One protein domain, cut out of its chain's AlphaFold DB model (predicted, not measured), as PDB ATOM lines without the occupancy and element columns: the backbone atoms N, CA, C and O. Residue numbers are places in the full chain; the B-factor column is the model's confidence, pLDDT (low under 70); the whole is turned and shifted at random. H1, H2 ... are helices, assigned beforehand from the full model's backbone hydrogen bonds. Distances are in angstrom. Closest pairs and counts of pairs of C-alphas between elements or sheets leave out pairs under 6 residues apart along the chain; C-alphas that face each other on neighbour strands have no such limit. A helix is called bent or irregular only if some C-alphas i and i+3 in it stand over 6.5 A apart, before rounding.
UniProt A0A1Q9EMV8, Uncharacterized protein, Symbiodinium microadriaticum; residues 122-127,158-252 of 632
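Overview. This is residues 122 to 127 and 158 to 252 of the 632 residues of an uncharacterized protein of Symbiodinium microadriaticum (UniProt A0A1Q9EMV8). A small helical body is built along one long bent helix, H6: H3, H4 and H5 pack on its first arm, H6a, while the second arm, H6b, leads outward and residues 243 to 252 stick out as a tail. H2 makes another part of the body, with short H1 packed on its residues 175 to 182. The printed part has 101 residues with six named helices, H1 to H6 in order, and no named strand, an all helix domain. It is compact, with a radius of gyration of the C-alphas of 14.2 A, and elongated, spanning 46 by 28 by 23 A.

Arrangement. H1, residues 123 to 126, touches H2, residues 168 to 184; their closest C-alphas, of Ala 123 and Ser 179, are 5.4 A apart. H6, residues 223 to 252, was assigned as one helix by its hydrogen bonds but is bent, with C-alphas 234 and 237 7.5 A apart; its arms H6a, residues 223 to 234, and H6b, residues 237 to 252, stand at a steep tilt of 58 degrees. H3, residues 189 to 199, touches H6a at residues 223 to 227 alone, the same way at a steep tilt of 48 degrees, closest at the C-alphas of Gly 193 and Tyr 224, 3.9 A. H4, residues 205 to 211, touches H6a at residues 227 to 231 alone, closest at the C-alphas of Ala 210 and Ile 227, 5.4 A. H5, residues 215 to 218, touches H6a only at the corner, closest at the C-alphas of Val 217 and Gly 223, 5.0 A. H2 and H6a are apart. Every O i to N i+4 pair is within hydrogen-bond range in H4 and H6a, but 11 of 13 in H2, 5 of 7 in H3 and 11 of 12 in H6b; H1 and H5 are too short for such a pair.

Along the chain. H1 begins at C-alpha 123, (105.823, -58.827, -34.570). H2 is 25.0 A long and irregular, with C-alphas 169 and 172 7.3 A apart; H3, 15.8 A, is only just irregular, with C-alphas 190 and 193 6.8 A apart. H6a is 16.9 A long, and H6b, 22.0 A with a kink of 31 degrees near residue 244, ends at C-alpha 252, (76.840, -47.198, -32.864).

Size, cuts and confidence. The C-alphas farthest apart, of Glu 216 and Phe 252, are 48.1 A apart. Residues 128 to 157 are not printed, and C-alphas 127 and 158 are 24.6 A apart across the cut. The links printed whole are tight. The model's pLDDT is under 70 at residue 158 and residues 242 to 252.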
ATOM      1  N   SER A 122     110.156 -58.608 -36.974       84.50
ATOM      2  CA  SER A 122     109.479 -58.984 -35.724       84.50
ATOM      3  C   SER A 122     108.026 -58.492 -35.644       84.50
ATOM      4  O   SER A 122     107.671 -57.422 -36.140       84.50
ATOM      5  N   ALA A 123     107.175 -59.241 -34.937       78.50
ATOM      6  CA  ALA A 123     105.823 -58.827 -34.570       78.50
ATOM      7  C   ALA A 123     105.801 -57.594 -33.646       78.50
ATOM      8  O   ALA A 123     104.794 -56.886 -33.615       78.50
ATOM      9  N   PHE A 124     106.886 -57.289 -32.921       78.81
ATOM     10  CA  PHE A 124     106.998 -56.052 -32.138       78.81
ATOM     11  C   PHE A 124     107.014 -54.815 -33.035       78.81
ATOM     12  O   PHE A 124     106.205 -53.907 -32.824       78.81
ATOM     13  N   GLU A 125     107.847 -54.825 -34.078       83.50
ATOM     14  CA  GLU A 125     107.951 -53.740 -35.066       83.50
ATOM     15  C   GLU A 125     106.579 -53.452 -35.701       83.50
ATOM     16  O   GLU A 125     106.164 -52.301 -35.830       83.50
ATOM     17  N   LEU A 126     105.818 -54.511 -35.992       77.75
ATOM     18  CA  LEU A 126     104.470 -54.456 -36.573       77.75
ATOM     19  C   LEU A 126     103.385 -53.981 -35.599       77.75
ATOM     20  O   LEU A 126     102.359 -53.450 -36.020       77.75
ATOM     21  N   LEU A 127     103.606 -54.143 -34.295       75.56
ATOM     22  CA  LEU A 127     102.765 -53.567 -33.245       75.56
ATOM     23  C   LEU A 127     103.175 -52.126 -32.888       75.56
ATOM     24  O   LEU A 127     102.609 -51.560 -31.950       75.56
ATOM     25  N   LYS A 158     107.007 -77.055 -23.969       67.12
ATOM     26  CA  LYS A 158     107.321 -76.336 -25.210       67.12
ATOM     27  C   LYS A 158     106.106 -75.501 -25.609       67.12
ATOM     28  O   LYS A 158     105.184 -76.034 -26.226       67.12
ATOM     29  N   LYS A 159     106.119 -74.203 -25.289       76.25
ATOM     30  CA  LYS A 159     105.056 -73.261 -25.671       76.25
ATOM     31  C   LYS A 159     104.804 -73.337 -27.175       76.25
ATOM     32  O   LYS A 159     105.640 -72.940 -27.994       76.25
ATOM     33  N   ALA A 160     103.652 -73.905 -27.524       85.81
ATOM     34  CA  ALA A 160     103.210 -74.022 -28.899       85.81
ATOM     35  C   ALA A 160     103.071 -72.617 -29.490       85.81
ATOM     36  O   ALA A 160     102.512 -71.717 -28.861       85.81
ATOM     37  N   MET A 161     103.609 -72.424 -30.689       90.12
ATOM     38  CA  MET A 161     103.481 -71.151 -31.383       90.12
ATOM     39  C   MET A 161     102.004 -70.954 -31.777       90.12
ATOM     40  O   MET A 161     101.399 -71.900 -32.290       90.12
ATOM     41  N   PRO A 162     101.400 -69.779 -31.519       93.81
ATOM     42  CA  PRO A 162      99.962 -69.582 -31.691       93.81
ATOM     43  C   PRO A 162      99.530 -69.753 -33.153       93.81
ATOM     44  O   PRO A 162     100.094 -69.134 -34.058       93.81
ATOM     45  N   SER A 163      98.500 -70.570 -33.375       93.31
ATOM     46  CA  SER A 163      97.888 -70.770 -34.689       93.31
ATOM     47  C   SER A 163      96.898 -69.657 -35.037       93.31
ATOM     48  O   SER A 163      96.326 -69.001 -34.163       93.31
ATOM     49  N   TRP A 164      96.670 -69.447 -36.336       94.62
ATOM     50  CA  TRP A 164      95.676 -68.493 -36.829       94.62
ATOM     51  C   TRP A 164      94.964 -69.026 -38.069       94.62
ATOM     52  O   TRP A 164      95.582 -69.544 -38.998       94.62
ATOM     53  N   SER A 165      93.641 -68.869 -38.086       91.50
ATOM     54  CA  SER A 165      92.764 -69.312 -39.175       91.50
ATOM     55  C   SER A 165      92.647 -68.307 -40.329       91.50
ATOM     56  O   SER A 165      92.033 -68.624 -41.346       91.50
ATOM     57  N   GLY A 166      93.209 -67.101 -40.189       90.38
ATOM     58  CA  GLY A 166      93.062 -66.016 -41.164       90.38
ATOM     59  C   GLY A 166      91.859 -65.097 -40.942       90.38
ATOM     60  O   GLY A 166      91.557 -64.284 -41.813       90.38
ATOM     61  N   ASN A 167      91.154 -65.204 -39.808       92.06
ATOM     62  CA  ASN A 167      90.059 -64.286 -39.488       92.06
ATOM     63  C   ASN A 167      90.599 -62.907 -39.066       92.06
ATOM     64  O   ASN A 167      91.335 -62.789 -38.084       92.06
ATOM     65  N   VAL A 168      90.194 -61.863 -39.791       88.19
ATOM     66  CA  VAL A 168      90.605 -60.465 -39.584       88.19
ATOM     67  C   VAL A 168      90.333 -59.986 -38.155       88.19
ATOM     68  O   VAL A 168      91.191 -59.332 -37.564       88.19
ATOM     69  N   SER A 169      89.191 -60.345 -37.556       85.75
ATOM     70  CA  SER A 169      88.834 -59.867 -36.210       85.75
ATOM     71  C   SER A 169      89.770 -60.386 -35.112       85.75
ATOM     72  O   SER A 169      89.934 -59.735 -34.081       85.75
ATOM     73  N   THR A 170      90.435 -61.526 -35.334       90.75
ATOM     74  CA  THR A 170      91.383 -62.119 -34.380       90.75
ATOM     75  C   THR A 170      92.846 -61.785 -34.679       90.75
ATOM     76  O   THR A 170      93.699 -62.048 -33.833       90.75
ATOM     77  N   LEU A 171      93.152 -61.136 -35.813       89.44
ATOM     78  CA  LEU A 171      94.514 -60.789 -36.249       89.44
ATOM     79  C   LEU A 171      95.312 -60.039 -35.166       89.44
ATOM     80  O   LEU A 171      96.426 -60.429 -34.828       89.44
ATOM     81  N   ARG A 172      94.728 -59.000 -34.553       86.38
ATOM     82  CA  ARG A 172      95.399 -58.200 -33.505       86.38
ATOM     83  C   ARG A 172      95.642 -58.987 -32.210       86.38
ATOM     84  O   ARG A 172      96.619 -58.723 -31.512       86.38
ATOM     85  N   ALA A 173      94.772 -59.947 -31.884       90.06
ATOM     86  CA  ALA A 173      94.950 -60.828 -30.730       90.06
ATOM     87  C   ALA A 173      96.053 -61.868 -30.993       90.06
ATOM     88  O   ALA A 173      96.916 -62.071 -30.139       90.06
ATOM     89  N   TRP A 174      96.073 -62.449 -32.196       94.38
ATOM     90  CA  TRP A 174      97.107 -63.386 -32.631       94.38
ATOM     91  C   TRP A 174      98.495 -62.735 -32.700       94.38
ATOM     92  O   TRP A 174      99.425 -63.259 -32.098       94.38
ATOM     93  N   LEU A 175      98.637 -61.549 -33.311       92.19
ATOM     94  CA  LEU A 175      99.913 -60.810 -33.343       92.19
ATOM     95  C   LEU A 175     100.464 -60.534 -31.936       92.19
ATOM     96  O   LEU A 175     101.670 -60.619 -31.708       92.19
ATOM     97  N   ARG A 176      99.589 -60.249 -30.962       90.81
ATOM     98  CA  ARG A 176      99.987 -60.079 -29.559       90.81
ATOM     99  C   ARG A 176     100.509 -61.391 -28.961       90.81
ATOM    100  O   ARG A 176     101.570 -61.385 -28.345       90.81
ATOM    101  N   GLN A 177      99.805 -62.506 -29.159       92.88
ATOM    102  CA  GLN A 177     100.273 -63.827 -28.716       92.88
ATOM    103  C   GLN A 177     101.604 -64.215 -29.378       92.88
ATOM    104  O   GLN A 177     102.492 -64.736 -28.709       92.88
ATOM    105  N   LEU A 178     101.764 -63.906 -30.667       93.88
ATOM    106  CA  LEU A 178     102.984 -64.152 -31.428       93.88
ATOM    107  C   LEU A 178     104.161 -63.329 -30.877       93.88
ATOM    108  O   LEU A 178     105.234 -63.883 -30.669       93.88
ATOM    109  N   SER A 179     103.943 -62.059 -30.512       91.19
ATOM    110  CA  SER A 179     104.970 -61.233 -29.855       91.19
ATOM    111  C   SER A 179     105.416 -61.787 -28.488       91.19
ATOM    112  O   SER A 179     106.598 -61.753 -28.162       91.19
ATOM    113  N   PHE A 180     104.512 -62.386 -27.701       91.25
ATOM    114  CA  PHE A 180     104.909 -63.072 -26.463       91.25
ATOM    115  C   PHE A 180     105.711 -64.350 -26.740       91.25
ATOM    116  O   PHE A 180     106.667 -64.639 -26.023       91.25
ATOM    117  N   TRP A 181     105.364 -65.087 -27.797       93.25
ATOM    118  CA  TRP A 181     106.136 -66.249 -28.231       93.25
ATOM    119  C   TRP A 181     107.535 -65.867 -28.746       93.25
ATOM    120  O   TRP A 181     108.488 -66.587 -28.471       93.25
ATOM    121  N   GLU A 182     107.705 -64.728 -29.427       92.06
ATOM    122  CA  GLU A 182     109.029 -64.234 -29.855       92.06
ATOM    123  C   GLU A 182     109.995 -64.008 -28.680       92.06
ATOM    124  O   GLU A 182     111.170 -64.342 -28.803       92.06
ATOM    125  N   ILE A 183     109.511 -63.483 -27.547       88.88
ATOM    126  CA  ILE A 183     110.329 -63.277 -26.335       88.88
ATOM    127  C   ILE A 183     110.673 -64.607 -25.650       88.88
ATOM    128  O   ILE A 183     111.778 -64.778 -25.139       88.88
ATOM    129  N   ASP A 184     109.712 -65.530 -25.600       84.31
ATOM    130  CA  ASP A 184     109.726 -66.670 -24.675       84.31
ATOM    131  C   ASP A 184     110.031 -68.019 -25.355       84.31
ATOM    132  O   ASP A 184     109.869 -69.089 -24.766       84.31
ATOM    133  N   ASN A 185     110.467 -67.995 -26.620       85.25
ATOM    134  CA  ASN A 185     110.937 -69.185 -27.324       85.25
ATOM    135  C   ASN A 185     112.473 -69.256 -27.362       85.25
ATOM    136  O   ASN A 185     113.174 -68.263 -27.539       85.25
ATOM    137  N   HIS A 186     112.994 -70.477 -27.262       83.25
ATOM    138  CA  HIS A 186     114.426 -70.779 -27.379       83.25
ATOM    139  C   HIS A 186     114.749 -71.534 -28.674       83.25
ATOM    140  O   HIS A 186     115.658 -72.361 -28.729       83.25
ATOM    141  N   ILE A 187     113.956 -71.303 -29.720       88.19
ATOM    142  CA  ILE A 187     114.146 -71.924 -31.028       88.19
ATOM    143  C   ILE A 187     115.094 -71.017 -31.832       88.19
ATOM    144  O   ILE A 187     114.896 -69.805 -31.829       88.19
ATOM    145  N   PRO A 188     116.112 -71.549 -32.536       90.94
ATOM    146  CA  PRO A 188     116.965 -70.731 -33.397       90.94
ATOM    147  C   PRO A 188     116.148 -70.011 -34.476       90.94
ATOM    148  O   PRO A 188     115.256 -70.623 -35.072       90.94
ATOM    149  N   LYS A 189     116.467 -68.741 -34.764       90.00
ATOM    150  CA  LYS A 189     115.699 -67.895 -35.700       90.00
ATOM    151  C   LYS A 189     115.539 -68.511 -37.094       90.00
ATOM    152  O   LYS A 189     114.485 -68.379 -37.707       90.00
ATOM    153  N   GLN A 190     116.520 -69.287 -37.560       92.25
ATOM    154  CA  GLN A 190     116.462 -70.025 -38.832       92.25
ATOM    155  C   GLN A 190     115.296 -71.035 -38.889       92.25
ATOM    156  O   GLN A 190     114.840 -71.415 -39.960       92.25
ATOM    157  N   ARG A 191     114.774 -71.473 -37.735       94.94
ATOM    158  CA  ARG A 191     113.607 -72.366 -37.634       94.94
ATOM    159  C   ARG A 191     112.296 -71.629 -37.340       94.94
ATOM    160  O   ARG A 191     111.252 -72.281 -37.310       94.94
ATOM    161  N   TRP A 192     112.313 -70.307 -37.143       94.94
ATOM    162  CA  TRP A 192     111.097 -69.525 -36.883       94.94
ATOM    163  C   TRP A 192     110.176 -69.492 -38.103       94.94
ATOM    164  O   TRP A 192     108.976 -69.674 -37.935       94.94
ATOM    165  N   GLY A 193     110.710 -69.364 -39.325       95.25
ATOM    166  CA  GLY A 193     109.912 -69.438 -40.557       95.25
ATOM    167  C   GLY A 193     109.176 -70.776 -40.696       95.25
ATOM    168  O   GLY A 193     107.966 -70.806 -40.914       95.25
ATOM    169  N   ILE A 194     109.881 -71.885 -40.446       96.31
ATOM    170  CA  ILE A 194     109.319 -73.247 -40.440       96.31
ATOM    171  C   ILE A 194     108.211 -73.388 -39.390       96.31
ATOM    172  O   ILE A 194     107.163 -73.972 -39.663       96.31
ATOM    173  N   LYS A 195     108.428 -72.866 -38.176       96.00
ATOM    174  CA  LYS A 195     107.421 -72.921 -37.110       96.00
ATOM    175  C   LYS A 195     106.210 -72.058 -37.435       96.00
ATOM    176  O   LYS A 195     105.097 -72.559 -37.290       96.00
ATOM    177  N   LEU A 196     106.429 -70.848 -37.957       96.00
ATOM    178  CA  LEU A 196     105.369 -69.955 -38.412       96.00
ATOM    179  C   LEU A 196     104.489 -70.646 -39.450       96.00
ATOM    180  O   LEU A 196     103.289 -70.779 -39.241       96.00
ATOM    181  N   PHE A 197     105.109 -71.198 -40.492       96.38
ATOM    182  CA  PHE A 197     104.440 -71.985 -41.523       96.38
ATOM    183  C   PHE A 197     103.616 -73.156 -40.951       96.38
ATOM    184  O   PHE A 197     102.465 -73.349 -41.344       96.38
ATOM    185  N   GLN A 198     104.177 -73.914 -39.998       95.88
ATOM    186  CA  GLN A 198     103.549 -75.109 -39.417       95.88
ATOM    187  C   GLN A 198     102.286 -74.842 -38.583       95.88
ATOM    188  O   GLN A 198     101.422 -75.713 -38.571       95.88
ATOM    189  N   ALA A 199     102.152 -73.702 -37.892       95.69
ATOM    190  CA  ALA A 199     100.930 -73.417 -37.117       95.69
ATOM    191  C   ALA A 199      99.880 -72.589 -37.874       95.69
ATOM    192  O   ALA A 199      98.800 -72.338 -37.337       95.69
ATOM    193  N   LEU A 200     100.151 -72.159 -39.110       96.12
ATOM    194  CA  LEU A 200      99.093 -71.648 -39.980       96.12
ATOM    195  C   LEU A 200      98.248 -72.827 -40.467       96.12
ATOM    196  O   LEU A 200      98.770 -73.745 -41.100       96.12
ATOM    197  N   ASN A 201      96.946 -72.794 -40.171       93.50
ATOM    198  CA  ASN A 201      96.030 -73.892 -40.479       93.50
ATOM    199  C   ASN A 201      96.059 -74.231 -41.978       93.50
ATOM    200  O   ASN A 201      95.998 -73.331 -42.824       93.50
ATOM    201  N   GLU A 202      96.093 -75.517 -42.316       93.38
ATOM    202  CA  GLU A 202      96.090 -75.976 -43.706       93.38
ATOM    203  C   GLU A 202      94.829 -75.496 -44.449       93.38
ATOM    204  O   GLU A 202      93.738 -75.423 -43.881       93.38
ATOM    205  N   GLY A 203      94.995 -75.054 -45.699       91.19
ATOM    206  CA  GLY A 203      93.932 -74.426 -46.501       91.19
ATOM    207  C   GLY A 203      93.561 -72.979 -46.125       91.19
ATOM    208  O   GLY A 203      92.845 -72.317 -46.883       91.19
ATOM    209  N   SER A 204      94.053 -72.434 -45.003       95.12
ATOM    210  CA  SER A 204      93.769 -71.046 -44.608       95.12
ATOM    211  C   SER A 204      94.371 -70.013 -45.577       95.12
ATOM    212  O   SER A 204      95.317 -70.287 -46.319       95.12
ATOM    213  N   VAL A 205      93.828 -68.788 -45.586       95.12
ATOM    214  CA  VAL A 205      94.375 -67.683 -46.404       95.12
ATOM    215  C   VAL A 205      95.842 -67.373 -46.049       95.12
ATOM    216  O   VAL A 205      96.646 -67.315 -46.978       95.12
ATOM    217  N   PRO A 206      96.244 -67.244 -44.766       95.25
ATOM    218  CA  PRO A 206      97.642 -67.001 -44.404       95.25
ATOM    219  C   PRO A 206      98.572 -68.136 -44.831       95.25
ATOM    220  O   PRO A 206      99.677 -67.875 -45.296       95.25
ATOM    221  N   ARG A 207      98.118 -69.393 -44.726       96.69
ATOM    222  CA  ARG A 207      98.899 -70.557 -45.156       96.69
ATOM    223  C   ARG A 207      99.171 -70.529 -46.660       96.69
ATOM    224  O   ARG A 207     100.322 -70.669 -47.048       96.69
ATOM    225  N   ARG A 208      98.162 -70.224 -47.487       96.75
ATOM    226  CA  ARG A 208      98.334 -70.061 -48.945       96.75
ATOM    227  C   ARG A 208      99.261 -68.903 -49.328       96.75
ATOM    228  O   ARG A 208      99.956 -68.993 -50.332       96.75
ATOM    229  N   ILE A 209      99.292 -67.824 -48.541       95.94
ATOM    230  CA  ILE A 209     100.260 -66.728 -48.730       95.94
ATOM    231  C   ILE A 209     101.680 -67.222 -48.425       95.94
ATOM    232  O   ILE A 209     102.596 -66.973 -49.203       95.94
ATOM    233  N   ALA A 210     101.858 -67.960 -47.327       96.62
ATOM    234  CA  ALA A 210     103.149 -68.519 -46.939       96.62
ATOM    235  C   ALA A 210     103.654 -69.596 -47.923       96.62
ATOM    236  O   ALA A 210     104.850 -69.674 -48.172       96.62
ATOM    237  N   GLU A 211     102.756 -70.381 -48.527       97.12
ATOM    238  CA  GLU A 211     103.064 -71.361 -49.586       97.12
ATOM    239  C   GLU A 211     103.550 -70.713 -50.895       97.12
ATOM    240  O   GLU A 211     104.224 -71.368 -51.685       97.12
ATOM    241  N   GLY A 212     103.265 -69.423 -51.114       96.25
ATOM    242  CA  GLY A 212     103.809 -68.646 -52.232       96.25
ATOM    243  C   GLY A 212     105.257 -68.173 -52.037       96.25
ATOM    244  O   GLY A 212     105.825 -67.575 -52.949       96.25
ATOM    245  N   ILE A 213     105.859 -68.406 -50.865       97.00
ATOM    246  CA  ILE A 213     107.240 -68.019 -50.554       97.00
ATOM    247  C   ILE A 213     108.165 -69.212 -50.812       97.00
ATOM    248  O   ILE A 213     107.884 -70.334 -50.395       97.00
ATOM    249  N   ALA A 214     109.296 -68.971 -51.481       97.44
ATOM    250  CA  ALA A 214     110.276 -70.012 -51.782       97.44
ATOM    251  C   ALA A 214     110.750 -70.735 -50.506       97.44
ATOM    252  O   ALA A 214     111.110 -70.099 -49.513       97.44
ATOM    253  N   MET A 215     110.794 -72.072 -50.547       95.56
ATOM    254  CA  MET A 215     111.121 -72.909 -49.383       95.56
ATOM    255  C   MET A 215     112.494 -72.564 -48.781       95.56
ATOM    256  O   MET A 215     112.639 -72.507 -47.565       95.56
ATOM    257  N   GLU A 216     113.478 -72.248 -49.623       95.81
ATOM    258  CA  GLU A 216     114.808 -71.760 -49.226       95.81
ATOM    259  C   GLU A 216     114.735 -70.532 -48.305       95.81
ATOM    260  O   GLU A 216     115.453 -70.447 -47.309       95.81
ATOM    261  N   VAL A 217     113.818 -69.602 -48.593       96.31
ATOM    262  CA  VAL A 217     113.589 -68.408 -47.773       96.31
ATOM    263  C   VAL A 217     112.914 -68.793 -46.457       96.31
ATOM    264  O   VAL A 217     113.343 -68.307 -45.414       96.31
ATOM    265  N   ILE A 218     111.930 -69.702 -46.467       95.94
ATOM    266  CA  ILE A 218     111.240 -70.201 -45.256       95.94
ATOM    267  C   ILE A 218     112.206 -70.918 -44.293       95.94
ATOM    268  O   ILE A 218     112.061 -70.795 -43.075       95.94
ATOM    269  N   LEU A 219     113.195 -71.638 -44.834       95.06
ATOM    270  CA  LEU A 219     114.268 -72.316 -44.091       95.06
ATOM    271  C   LEU A 219     115.378 -71.363 -43.599       95.06
ATOM    272  O   LEU A 219     116.239 -71.775 -42.819       95.06
ATOM    273  N   SER A 220     115.385 -70.109 -44.059       95.88
ATOM    274  CA  SER A 220     116.362 -69.092 -43.662       95.88
ATOM    275  C   SER A 220     115.912 -68.299 -42.429       95.88
ATOM    276  O   SER A 220     114.733 -68.251 -42.083       95.88
ATOM    277  N   GLU A 221     116.842 -67.564 -41.816       94.94
ATOM    278  CA  GLU A 221     116.533 -66.593 -40.752       94.94
ATOM    279  C   GLU A 221     115.523 -65.514 -41.186       94.94
ATOM    280  O   GLU A 221     114.737 -65.030 -40.374       94.94
ATOM    281  N   ARG A 222     115.475 -65.185 -42.484       95.12
ATOM    282  CA  ARG A 222     114.516 -64.223 -43.049       95.12
ATOM    283  C   ARG A 222     113.117 -64.809 -43.265       95.12
ATOM    284  O   ARG A 222     112.182 -64.042 -43.483       95.12
ATOM    285  N   GLY A 223     112.944 -66.131 -43.183       95.12
ATOM    286  CA  GLY A 223     111.680 -66.808 -43.487       95.12
ATOM    287  C   GLY A 223     110.515 -66.354 -42.616       95.12
ATOM    288  O   GLY A 223     109.401 -66.184 -43.106       95.12
ATOM    289  N   TYR A 224     110.785 -66.084 -41.338       96.56
ATOM    290  CA  TYR A 224     109.794 -65.569 -40.397       96.56
ATOM    291  C   TYR A 224     109.252 -64.194 -40.821       96.56
ATOM    292  O   TYR A 224     108.050 -64.033 -41.038       96.56
ATOM    293  N   GLY A 225     110.155 -63.228 -41.019       95.38
ATOM    294  CA  GLY A 225     109.807 -61.873 -41.445       95.38
ATOM    295  C   GLY A 225     109.180 -61.817 -42.840       95.38
ATOM    296  O   GLY A 225     108.254 -61.040 -43.068       95.38
ATOM    297  N   ALA A 226     109.614 -62.688 -43.759       96.69
ATOM    298  CA  ALA A 226     109.039 -62.808 -45.097       96.69
ATOM    299  C   ALA A 226     107.568 -63.264 -45.061       96.69
ATOM    300  O   ALA A 226     106.716 -62.611 -45.665       96.69
ATOM    301  N   ILE A 227     107.253 -64.332 -44.311       96.56
ATOM    302  CA  ILE A 227     105.869 -64.808 -44.135       96.56
ATOM    303  C   ILE A 227     105.012 -63.716 -43.490       96.56
ATOM    304  O   ILE A 227     103.925 -63.411 -43.981       96.56
ATOM    305  N   LEU A 228     105.500 -63.103 -42.409       95.44
ATOM    306  CA  LEU A 228     104.735 -62.117 -41.649       95.44
ATOM    307  C   LEU A 228     104.476 -60.831 -42.460       95.44
ATOM    308  O   LEU A 228     103.358 -60.313 -42.444       95.44
ATOM    309  N   SER A 229     105.464 -60.378 -43.239       95.19
ATOM    310  CA  SER A 229     105.328 -59.242 -44.163       95.19
ATOM    311  C   SER A 229     104.315 -59.533 -45.276       95.19
ATOM    312  O   SER A 229     103.413 -58.727 -45.491       95.19
ATOM    313  N   ALA A 230     104.402 -60.694 -45.937       96.38
ATOM    314  CA  ALA A 230     103.487 -61.066 -47.023       96.38
ATOM    315  C   ALA A 230     102.033 -61.231 -46.542       96.38
ATOM    316  O   ALA A 230     101.087 -60.824 -47.222       96.38
ATOM    317  N   VAL A 231     101.841 -61.794 -45.343       94.94
ATOM    318  CA  VAL A 231     100.522 -61.878 -44.701       94.94
ATOM    319  C   VAL A 231      99.969 -60.474 -44.445       94.94
ATOM    320  O   VAL A 231      98.838 -60.184 -44.837       94.94
ATOM    321  N   LEU A 232     100.748 -59.573 -43.840       90.50
ATOM    322  CA  LEU A 232     100.267 -58.226 -43.531       90.50
ATOM    323  C   LEU A 232     100.065 -57.339 -44.759       90.50
ATOM    324  O   LEU A 232      99.109 -56.572 -44.766       90.50
ATOM    325  N   GLU A 233     100.862 -57.480 -45.819       94.25
ATOM    326  CA  GLU A 233     100.619 -56.794 -47.096       94.25
ATOM    327  C   GLU A 233      99.228 -57.145 -47.652       94.25
ATOM    328  O   GLU A 233      98.495 -56.262 -48.102       94.25
ATOM    329  N   LYS A 234      98.796 -58.408 -47.517       94.38
ATOM    330  CA  LYS A 234      97.451 -58.842 -47.922       94.38
ATOM    331  C   LYS A 234      96.336 -58.330 -47.003       94.38
ATOM    332  O   LYS A 234      95.244 -58.038 -47.489       94.38
ATOM    333  N   PHE A 235      96.586 -58.238 -45.696       91.56
ATOM    334  CA  PHE A 235      95.584 -57.809 -44.710       91.56
ATOM    335  C   PHE A 235      95.582 -56.300 -44.411       91.56
ATOM    336  O   PHE A 235      94.673 -55.826 -43.729       91.56
ATOM    337  N   LYS A 236      96.527 -55.525 -44.957       86.69
ATOM    338  CA  LYS A 236      96.642 -54.074 -44.745       86.69
ATOM    339  C   LYS A 236      95.340 -53.295 -45.007       86.69
ATOM    340  O   LYS A 236      94.928 -52.589 -44.090       86.69
ATOM    341  N   PRO A 237      94.609 -53.480 -46.131       87.06
ATOM    342  CA  PRO A 237      93.353 -52.758 -46.361       87.06
ATOM    343  C   PRO A 237      92.296 -53.021 -45.280       87.06
ATOM    344  O   PRO A 237      91.498 -52.147 -44.956       87.06
ATOM    345  N   TYR A 238      92.307 -54.220 -44.687       82.44
ATOM    346  CA  TYR A 238      91.404 -54.571 -43.595       82.44
ATOM    347  C   TYR A 238      91.825 -53.952 -42.263       82.44
ATOM    348  O   TYR A 238      90.953 -53.621 -41.472       82.44
ATOM    349  N   LEU A 239      93.124 -53.786 -41.998       77.75
ATOM    350  CA  LEU A 239      93.606 -53.078 -40.807       77.75
ATOM    351  C   LEU A 239      93.299 -51.578 -40.894       77.75
ATOM    352  O   LEU A 239      92.811 -51.006 -39.920       77.75
ATOM    353  N   ASP A 240      93.512 -50.985 -42.069       77.88
ATOM    354  CA  ASP A 240      93.230 -49.575 -42.341       77.88
ATOM    355  C   ASP A 240      91.714 -49.283 -42.238       77.88
ATOM    356  O   ASP A 240      91.321 -48.278 -41.649       77.88
ATOM    357  N   ALA A 241      90.850 -50.197 -42.705       74.38
ATOM    358  CA  ALA A 241      89.390 -50.094 -42.564       74.38
ATOM    359  C   ALA A 241      88.854 -50.479 -41.167       74.38
ATOM    360  O   ALA A 241      87.836 -49.944 -40.725       74.38
ATOM    361  N   ALA A 242      89.518 -51.391 -40.446       68.56
ATOM    362  CA  ALA A 242      89.076 -51.838 -39.123       68.56
ATOM    363  C   ALA A 242      89.234 -50.767 -38.037       68.56
ATOM    364  O   ALA A 242      88.531 -50.839 -37.033       68.56
ATOM    365  N   GLY A 243      90.120 -49.780 -38.217       63.88
ATOM    366  CA  GLY A 243      90.222 -48.624 -37.322       63.88
ATOM    367  C   GLY A 243      88.910 -47.826 -37.272       63.88
ATOM    368  O   GLY A 243      88.259 -47.831 -36.226       63.88
ATOM    369  N   PRO A 244      88.485 -47.207 -38.392       63.88
ATOM    370  CA  PRO A 244      87.183 -46.550 -38.514       63.88
ATOM    371  C   PRO A 244      86.021 -47.470 -38.127       63.88
ATOM    372  O   PRO A 244      85.255 -47.133 -37.232       63.88
ATOM    373  N   ALA A 245      85.959 -48.690 -38.674       57.88
ATOM    374  CA  ALA A 245      84.844 -49.594 -38.397       57.88
ATOM    375  C   ALA A 245      84.739 -50.015 -36.917       57.88
ATOM    376  O   ALA A 245      83.635 -50.233 -36.429       57.88
ATOM    377  N   ALA A 246      85.847 -50.124 -36.170       54.12
ATOM    378  CA  ALA A 246      85.801 -50.401 -34.730       54.12
ATOM    379  C   ALA A 246      85.372 -49.176 -33.906       54.12
ATOM    380  O   ALA A 246      84.709 -49.338 -32.881       54.12
ATOM    381  N   ILE A 247      85.727 -47.969 -34.359       49.12
ATOM    382  CA  ILE A 247      85.254 -46.701 -33.791       49.12
ATOM    383  C   ILE A 247      83.738 -46.583 -34.001       49.12
ATOM    384  O   ILE A 247      83.002 -46.372 -33.038       49.12
ATOM    385  N   ASP A 248      83.258 -46.843 -35.217       53.00
ATOM    386  CA  ASP A 248      81.834 -46.872 -35.554       53.00
ATOM    387  C   ASP A 248      81.093 -47.956 -34.757       53.00
ATOM    388  O   ASP A 248      80.056 -47.701 -34.145       53.00
ATOM    389  N   MET A 249      81.648 -49.168 -34.670       48.06
ATOM    390  CA  MET A 249      81.060 -50.272 -33.902       48.06
ATOM    391  C   MET A 249      80.938 -49.933 -32.403       48.06
ATOM    392  O   MET A 249      79.943 -50.307 -31.770       48.06
ATOM    393  N   PHE A 250      81.901 -49.188 -31.842       47.94
ATOM    394  CA  PHE A 250      81.868 -48.683 -30.465       47.94
ATOM    395  C   PHE A 250      80.811 -47.584 -30.274       47.94
ATOM    396  O   PHE A 250      80.008 -47.673 -29.345       47.94
ATOM    397  N   PHE A 251      80.759 -46.585 -31.160       49.12
ATOM    398  CA  PHE A 251      79.788 -45.490 -31.063       49.12
ATOM    399  C   PHE A 251      78.346 -45.912 -31.395       49.12
ATOM    400  O   PHE A 251      77.402 -45.332 -30.848       49.12
ATOM    401  N   PHE A 252      78.147 -46.916 -32.257       47.56
ATOM    402  CA  PHE A 252      76.840 -47.198 -32.864       47.56
ATOM    403  C   PHE A 252      76.254 -48.594 -32.598       47.56
ATOM    404  O   PHE A 252      75.048 -48.752 -32.792       47.56
TER     405      PHE A 252